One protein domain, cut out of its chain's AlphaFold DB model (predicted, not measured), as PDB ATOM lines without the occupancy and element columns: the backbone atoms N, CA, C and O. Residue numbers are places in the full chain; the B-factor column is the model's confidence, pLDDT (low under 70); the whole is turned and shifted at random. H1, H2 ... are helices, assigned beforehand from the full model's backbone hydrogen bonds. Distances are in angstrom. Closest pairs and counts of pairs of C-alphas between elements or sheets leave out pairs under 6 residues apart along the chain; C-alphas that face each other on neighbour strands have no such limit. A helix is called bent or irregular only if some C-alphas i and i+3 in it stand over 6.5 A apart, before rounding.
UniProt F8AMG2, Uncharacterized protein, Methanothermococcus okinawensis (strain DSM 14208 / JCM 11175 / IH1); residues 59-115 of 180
ATOM      1  N   ASN A  59     142.594 223.510 179.484       58.22
ATOM      2  CA  ASN A  59     141.585 224.470 179.051       58.22
ATOM      3  C   ASN A  59     140.740 224.900 180.269       58.22
ATOM      4  O   ASN A  59     140.418 224.086 181.135       58.22
ATOM      5  N   VAL A  60     140.356 226.172 180.345       57.22
ATOM      6  CA  VAL A  60     139.551 226.754 181.429       57.22
ATOM      7  C   VAL A  60     138.220 226.022 181.661       57.22
ATOM      8  O   VAL A  60     137.759 225.943 182.803       57.22
ATOM      9  N   SER A  61     137.616 225.414 180.631       59.78
ATOM     10  CA  SER A  61     136.462 224.515 180.812       59.78
ATOM     11  C   SER A  61     136.816 223.284 181.645       59.78
ATOM     12  O   SER A  61     136.072 222.903 182.552       59.78
ATOM     13  N   ASP A  62     137.978 222.704 181.375       60.34
ATOM     14  CA  ASP A  62     138.487 221.517 182.050       60.34
ATOM     15  C   ASP A  62     138.939 221.876 183.470       60.34
ATOM     16  O   ASP A  62     138.728 221.098 184.396       60.34
ATOM     17  N   ALA A  63     139.447 223.095 183.678       61.91
ATOM     18  CA  ALA A  63     139.746 223.640 184.999       61.91
ATOM     19  C   ALA A  63     138.473 223.890 185.838       61.91
ATOM     20  O   ALA A  63     138.446 223.539 187.021       61.91
ATOM     21  N   LYS A  64     137.389 224.429 185.248       61.69
ATOM     22  CA  LYS A  64     136.076 224.578 185.922       61.69
ATOM     23  C   LYS A  64     135.495 223.221 186.313       61.69
ATOM     24  O   LYS A  64     135.024 223.058 187.441       61.69
ATOM     25  N   PHE A  65     135.531 222.255 185.397       73.19
ATOM     26  CA  PHE A  65     135.103 220.885 185.667       73.19
ATOM     27  C   PHE A  65     135.929 220.271 186.805       73.19
ATOM     28  O   PHE A  65     135.363 219.840 187.808       73.19
ATOM     29  N   LEU A  66     137.259 220.339 186.711       69.56
ATOM     30  CA  LEU A  66     138.175 219.806 187.716       69.56
ATOM     31  C   LEU A  66     137.973 220.457 189.090       69.56
ATOM     32  O   LEU A  66     137.946 219.758 190.096       69.56
ATOM     33  N   SER A  67     137.768 221.774 189.151       69.44
ATOM     34  CA  SER A  67     137.495 222.502 190.398       69.44
ATOM     35  C   SER A  67     136.185 222.052 191.059       69.44
ATOM     36  O   SER A  67     136.133 221.804 192.268       69.44
ATOM     37  N   ASN A  68     135.126 221.872 190.266       76.00
ATOM     38  CA  ASN A  68     133.849 221.372 190.771       76.00
ATOM     39  C   ASN A  68     133.951 219.925 191.274       76.00
ATOM     40  O   ASN A  68     133.445 219.626 192.361       76.00
ATOM     41  N   GLU A  69     134.645 219.058 190.537       78.25
ATOM     42  CA  GLU A  69     134.908 217.670 190.934       78.25
ATOM     43  C   GLU A  69     135.756 217.600 192.210       78.25
ATOM     44  O   GLU A  69     135.404 216.888 193.155       78.25
ATOM     45  N   LEU A  70     136.813 218.413 192.312       78.25
ATOM     46  CA  LEU A  70     137.630 218.542 193.521       78.25
ATOM     47  C   LEU A  70     136.802 218.996 194.726       78.25
ATOM     48  O   LEU A  70     136.954 218.465 195.828       78.25
ATOM     49  N   ARG A  71     135.884 219.949 194.534       78.44
ATOM     50  CA  ARG A  71     134.969 220.390 195.593       78.44
ATOM     51  C   ARG A  71     134.033 219.261 196.028       78.44
ATOM     52  O   ARG A  71     133.803 219.081 197.226       78.44
ATOM     53  N   GLY A  72     133.510 218.485 195.079       82.94
ATOM     54  CA  GLY A  72     132.701 217.291 195.346       82.94
ATOM     55  C   GLY A  72     133.471 216.223 196.128       82.94
ATOM     56  O   GLY A  72     132.978 215.694 197.131       82.94
ATOM     57  N   TYR A  73     134.715 215.974 195.728       83.50
ATOM     58  CA  TYR A  73     135.639 215.069 196.399       83.50
ATOM     59  C   TYR A  73     135.930 215.506 197.843       83.50
ATOM     60  O   TYR A  73     135.742 214.723 198.778       83.50
ATOM     61  N   LEU A  74     136.280 216.779 198.061       82.75
ATOM     62  CA  LEU A  74     136.530 217.337 199.394       82.75
ATOM     63  C   LEU A  74     135.296 217.256 200.300       82.75
ATOM     64  O   LEU A  74     135.404 216.891 201.472       82.75
ATOM     65  N   ASN A  75     134.108 217.547 199.766       85.88
ATOM     66  CA  ASN A  75     132.855 217.399 200.506       85.88
ATOM     67  C   ASN A  75     132.599 215.944 200.921       85.88
ATOM     68  O   ASN A  75     132.135 215.691 202.034       85.88
ATOM     69  N   THR A  76     132.926 214.988 200.053       88.19
ATOM     70  CA  THR A  76     132.802 213.555 200.344       88.19
ATOM     71  C   THR A  76     133.784 213.124 201.433       88.19
ATOM     72  O   THR A  76     133.376 212.471 202.393       88.19
ATOM     73  N   LEU A  77     135.044 213.567 201.365       88.00
ATOM     74  CA  LEU A  77     136.041 213.333 202.417       88.00
ATOM     75  C   LEU A  77     135.613 213.923 203.769       88.00
ATOM     76  O   LEU A  77     135.757 213.267 204.801       88.00
ATOM     77  N   ASN A  78     135.047 215.133 203.778       86.94
ATOM     78  CA  ASN A  78     134.544 215.768 204.999       86.94
ATOM     79  C   ASN A  78     133.396 214.966 205.629       86.94
ATOM     80  O   ASN A  78     133.386 214.768 206.846       86.94
ATOM     81  N   LYS A  79     132.461 214.457 204.814       91.19
ATOM     82  CA  LYS A  79     131.385 213.568 205.282       91.19
ATOM     83  C   LYS A  79     131.941 212.266 205.861       91.19
ATOM     84  O   LYS A  79     131.527 211.876 206.949       91.19
ATOM     85  N   LEU A  80     132.906 211.641 205.183       89.50
ATOM     86  CA  LEU A  80     133.543 210.405 205.645       89.50
ATOM     87  C   LEU A  80     134.235 210.606 207.002       89.50
ATOM     88  O   LEU A  80     134.075 209.800 207.915       89.50
ATOM     89  N   LYS A  81     134.952 211.725 207.163       88.75
ATOM     90  CA  LYS A  81     135.598 212.104 208.425       88.75
ATOM     91  C   LYS A  81     134.586 212.312 209.549       88.75
ATOM     92  O   LYS A  81     134.803 211.845 210.663       88.75
ATOM     93  N   TYR A  82     133.493 213.017 209.261       89.19
ATOM     94  CA  TYR A  82     132.421 213.249 210.226       89.19
ATOM     95  C   TYR A  82     131.799 211.928 210.696       89.19
ATOM     96  O   TYR A  82     131.700 211.691 211.895       89.19
ATOM     97  N   GLN A  83     131.468 211.033 209.762       87.75
ATOM     98  CA  GLN A  83     130.910 209.713 210.072       87.75
ATOM     99  C   GLN A  83     131.878 208.842 210.881       87.75
ATOM    100  O   GLN A  83     131.463 208.199 211.840       87.75
ATOM    101  N   LEU A  84     133.170 208.846 210.534       87.06
ATOM    102  CA  LEU A  84     134.198 208.120 211.281       87.06
ATOM    103  C   LEU A  84     134.310 208.627 212.730       87.06
ATOM    104  O   LEU A  84     134.422 207.826 213.656       87.06
ATOM    105  N   ASN A  85     134.248 209.947 212.929       85.69
ATOM    106  CA  ASN A  85     134.271 210.562 214.257       85.69
ATOM    107  C   ASN A  85     133.023 210.224 215.076       85.69
ATOM    108  O   ASN A  85     133.152 209.880 216.245       85.69
ATOM    109  N   GLU A  86     131.839 210.297 214.470       85.19
ATOM    110  CA  GLU A  86     130.570 209.943 215.119       85.19
ATOM    111  C   GLU A  86     130.544 208.476 215.563       85.19
ATOM    112  O   GLU A  86     130.164 208.166 216.692       85.19
ATOM    113  N   LEU A  87     131.010 207.560 214.708       81.94
ATOM    114  CA  LEU A  87     131.081 206.138 215.050       81.94
ATOM    115  C   LEU A  87     132.007 205.886 216.244       81.94
ATOM    116  O   LEU A  87     131.634 205.148 217.154       81.94
ATOM    117  N   ASN A  88     133.177 206.525 216.251       78.94
ATOM    118  CA  ASN A  88     134.188 206.322 217.282       78.94
ATOM    119  C   ASN A  88     133.862 207.020 218.615       78.94
ATOM    120  O   ASN A  88     134.182 206.487 219.673       78.94
ATOM    121  N   ASN A  89     133.239 208.205 218.577       75.00
ATOM    122  CA  ASN A  89     133.035 209.040 219.767       75.00
ATOM    123  C   ASN A  89     131.614 208.955 220.343       75.00
ATOM    124  O   ASN A  89     131.448 209.098 221.553       75.00
ATOM    125  N   THR A  90     130.600 208.745 219.502       65.81
ATOM    126  CA  THR A  90     129.188 208.935 219.876       65.81
ATOM    127  C   THR A  90     128.451 207.601 220.030       65.81
ATOM    128  O   THR A  90     127.590 207.466 220.897       65.81
ATOM    129  N   ASN A  91     128.830 206.575 219.259       60.31
ATOM    130  CA  ASN A  91     128.108 205.296 219.221       60.31
ATOM    131  C   ASN A  91     128.710 204.170 220.088       60.31
ATOM    132  O   ASN A  91     128.242 203.036 219.997       60.31
ATOM    133  N   ASN A  92     129.731 204.435 220.918       58.78
ATOM    134  CA  ASN A  92     130.482 203.405 221.668       58.78
ATOM    135  C   ASN A  92     131.021 202.258 220.781       58.78
ATOM    136  O   ASN A  92     131.316 201.163 221.267       58.78
ATOM    137  N   ILE A  93     131.158 202.493 219.473       66.31
ATOM    138  CA  ILE A  93     131.762 201.549 218.539       66.31
ATOM    139  C   ILE A  93     133.256 201.843 218.556       66.31
ATOM    140  O   ILE A  93     133.704 202.855 218.025       66.31
ATOM    141  N   ASN A  94     134.042 200.961 219.172       69.81
ATOM    142  CA  ASN A  94     135.494 201.061 219.104       69.81
ATOM    143  C   ASN A  94     135.952 200.711 217.683       69.81
ATOM    144  O   ASN A  94     136.087 199.535 217.331       69.81
ATOM    145  N   VAL A  95     136.154 201.731 216.851       75.44
ATOM    146  CA  VAL A  95     136.693 201.555 215.506       75.44
ATOM    147  C   VAL A  95     138.185 201.257 215.656       75.44
ATOM    148  O   VAL A  95     139.007 202.156 215.805       75.44
ATOM    149  N   VAL A  96     138.532 199.970 215.641       79.94
ATOM    150  CA  VAL A  96     139.886 199.454 215.936       79.94
ATOM    151  C   VAL A  96     140.976 200.135 215.096       79.94
ATOM    152  O   VAL A  96     142.083 200.357 215.576       79.94
ATOM    153  N   ASN A  97     140.651 200.518 213.863       83.62
ATOM    154  CA  ASN A  97     141.540 201.184 212.914       83.62
ATOM    155  C   ASN A  97     141.229 202.683 212.729       83.62
ATOM    156  O   ASN A  97     141.566 203.260 211.696       83.62
ATOM    157  N   TYR A  98     140.591 203.338 213.707       86.06
ATOM    158  CA  TYR A  98     140.199 204.751 213.628       86.06
ATOM    159  C   TYR A  98     141.361 205.666 213.227       86.06
ATOM    160  O   TYR A  98     141.228 206.485 212.318       86.06
ATOM    161  N   ASN A  99     142.515 205.500 213.878       84.62
ATOM    162  CA  ASN A  99     143.695 206.326 213.621       84.62
ATOM    163  C   ASN A  99     144.229 206.127 212.196       84.62
ATOM    164  O   ASN A  99     144.517 207.105 211.510       84.62
ATOM    165  N   GLU A 100     144.278 204.880 211.719       87.19
ATOM    166  CA  GLU A 100     144.719 204.546 210.360       87.19
ATOM    167  C   GLU A 100     143.768 205.125 209.304       87.19
ATOM    168  O   GLU A 100     144.213 205.719 208.321       87.19
ATOM    169  N   LEU A 101     142.454 205.022 209.527       86.56
ATOM    170  CA  LEU A 101     141.439 205.592 208.638       86.56
ATOM    171  C   LEU A 101     141.499 207.123 208.615       86.56
ATOM    172  O   LEU A 101     141.427 207.727 207.545       86.56
ATOM    173  N   ASN A 102     141.673 207.759 209.771       87.06
ATOM    174  CA  ASN A 102     141.795 209.211 209.867       87.06
ATOM    175  C   ASN A 102     143.062 209.720 209.162       87.06
ATOM    176  O   ASN A 102     143.022 210.744 208.480       87.06
ATOM    177  N   ASP A 103     144.175 208.993 209.264       86.94
ATOM    178  CA  ASP A 103     145.410 209.345 208.565       86.94
ATOM    179  C   ASP A 103     145.314 209.110 207.051       86.94
ATOM    180  O   ASP A 103     145.821 209.922 206.275       86.94
ATOM    181  N   CYS A 104     144.595 208.079 206.603       84.38
ATOM    182  CA  CYS A 104     144.255 207.900 205.190       84.38
ATOM    183  C   CYS A 104     143.402 209.061 204.651       84.38
ATOM    184  O   CYS A 104     143.696 209.584 203.577       84.38
ATOM    185  N   ILE A 105     142.394 209.516 205.405       86.25
ATOM    186  CA  ILE A 105     141.563 210.676 205.035       86.25
ATOM    187  C   ILE A 105     142.405 211.957 204.949       86.25
ATOM    188  O   ILE A 105     142.210 212.752 204.031       86.25
ATOM    189  N   LYS A 106     143.351 212.169 205.876       83.75
ATOM    190  CA  LYS A 106     144.268 213.322 205.822       83.75
ATOM    191  C   LYS A 106     145.139 213.286 204.567       83.75
ATOM    192  O   LYS A 106     145.144 214.258 203.826       83.75
ATOM    193  N   LYS A 107     145.780 212.149 204.276       83.00
ATOM    194  CA  LYS A 107     146.615 211.979 203.071       83.00
ATOM    195  C   LYS A 107     145.834 212.220 201.777       83.00
ATOM    196  O   LYS A 107     146.364 212.803 200.844       83.00
ATOM    197  N   MET A 108     144.572 211.793 201.733       80.25
ATOM    198  CA  MET A 108     143.665 212.034 200.608       80.25
ATOM    199  C   MET A 108     143.278 213.512 200.444       80.25
ATOM    200  O   MET A 108     143.012 213.963 199.334       80.25
ATOM    201  N   ARG A 109     143.263 214.285 201.534       75.75
ATOM    202  CA  ARG A 109     142.967 215.722 201.508       75.75
ATOM    203  C   ARG A 109     144.134 216.557 200.975       75.75
ATOM    204  O   ARG A 109     143.885 217.601 200.381       75.75
ATOM    205  N   ASP A 110     145.367 216.094 201.158       67.44
ATOM    206  CA  ASP A 110     146.592 216.812 200.781       67.44
ATOM    207  C   ASP A 110     146.942 216.685 199.282       67.44
ATOM    208  O   ASP A 110     148.069 216.963 198.869       67.44
ATOM    209  N   ILE A 111     145.985 216.278 198.438       63.41
ATOM    210  CA  ILE A 111     146.134 216.338 196.980       63.41
ATOM    211  C   ILE A 111     146.113 217.815 196.565       63.41
ATOM    212  O   ILE A 111     145.057 218.433 196.432       63.41
ATOM    213  N   ILE A 112     147.302 218.384 196.371       49.81
ATOM    214  CA  ILE A 112     147.490 219.740 195.856       49.81
ATOM    215  C   ILE A 112     147.539 219.656 194.331       49.81
ATOM    216  O   ILE A 112     148.522 219.183 193.761       49.81
ATOM    217  N   ILE A 113     146.483 220.120 193.664       53.16
ATOM    218  CA  ILE A 113     146.536 220.400 192.227       53.16
ATOM    219  C   ILE A 113     146.984 221.852 192.082       53.16
ATOM    220  O   ILE A 113     146.244 222.769 192.430       53.16
ATOM    221  N   ASN A 114     148.220 222.052 191.624       46.12
ATOM    222  CA  ASN A 114     148.744 223.387 191.364       46.12
ATOM    223  C   ASN A 114     148.159 223.888 190.037       46.12
ATOM    224  O   ASN A 114     148.629 223.499 188.970       46.12
ATOM    225  N   VAL A 115     147.099 224.690 190.112       52.94
ATOM    226  CA  VAL A 115     146.519 225.390 188.958       52.94
ATOM    227  C   VAL A 115     146.877 226.862 189.120       52.94
ATOM    228  O   VAL A 115     146.088 227.654 189.629       52.94
TER     229      VAL A 115
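Overview. This is residues 59 to 115 of the 180 residues of an uncharacterized protein of Methanothermococcus okinawensis (strain DSM 14208 / JCM 11175 / IH1) (UniProt F8AMG2). A long, narrow helical hairpin: the long helix H1 makes the length, and a loop after its last residue, 89, folds back so that the shorter helix H2 packs side by side on residues 74 to 88 of H1. From H2 the last residues, 110 to 115, run on as a tail with no named element, back toward the end where H1 begins. The printed part has 57 residues with two named helices, H1 then H2, and no named strand; the class is all helix. It is loose, with a radius of gyration of the C-alphas of 14.7 A, and the C-alphas span 48 by 16 by 9 A, only just a rod.

Along the chain. H1 holds residues 60 to 89 and is 42.7 A long from first to last C-alpha, from C-alpha 60 at (139.551, 226.754, 181.429) to C-alpha 89 at (133.035, 209.040, 219.767). H2 holds residues 98 to 109 and measures 16.6 A, ending with C-alpha 109 at (142.967, 215.722, 201.508). Neither helix is bent.

Arrangement. H1 touches H2 with its residues 74 to 88 alone. Their closest C-alphas, those of Leu 77 and Ile 105, are 6.7 A apart. The two helices stand at a shallow tilt of 13 degrees and run opposite ways. They form a helical hairpin, joined by a short link of 8 residues. In H1 and H2 every O i to N i+4 pair is within hydrogen-bond range.

Size, cuts and confidence. The two C-alphas farthest apart are those of Asn 59 and Asn 92, at 48.8 A, while the first and last printed C-alphas, of Asn 59 and Val 115, are 11.1 A apart. Residues 89 to 94, of which 89 belongs to H1, stand free. The printed part has no cut. The mean pLDDT of the printed part is 75.9, and it is under 70 at residues 59 to 64, 66 to 67, 90 to 94 and 110 to 115.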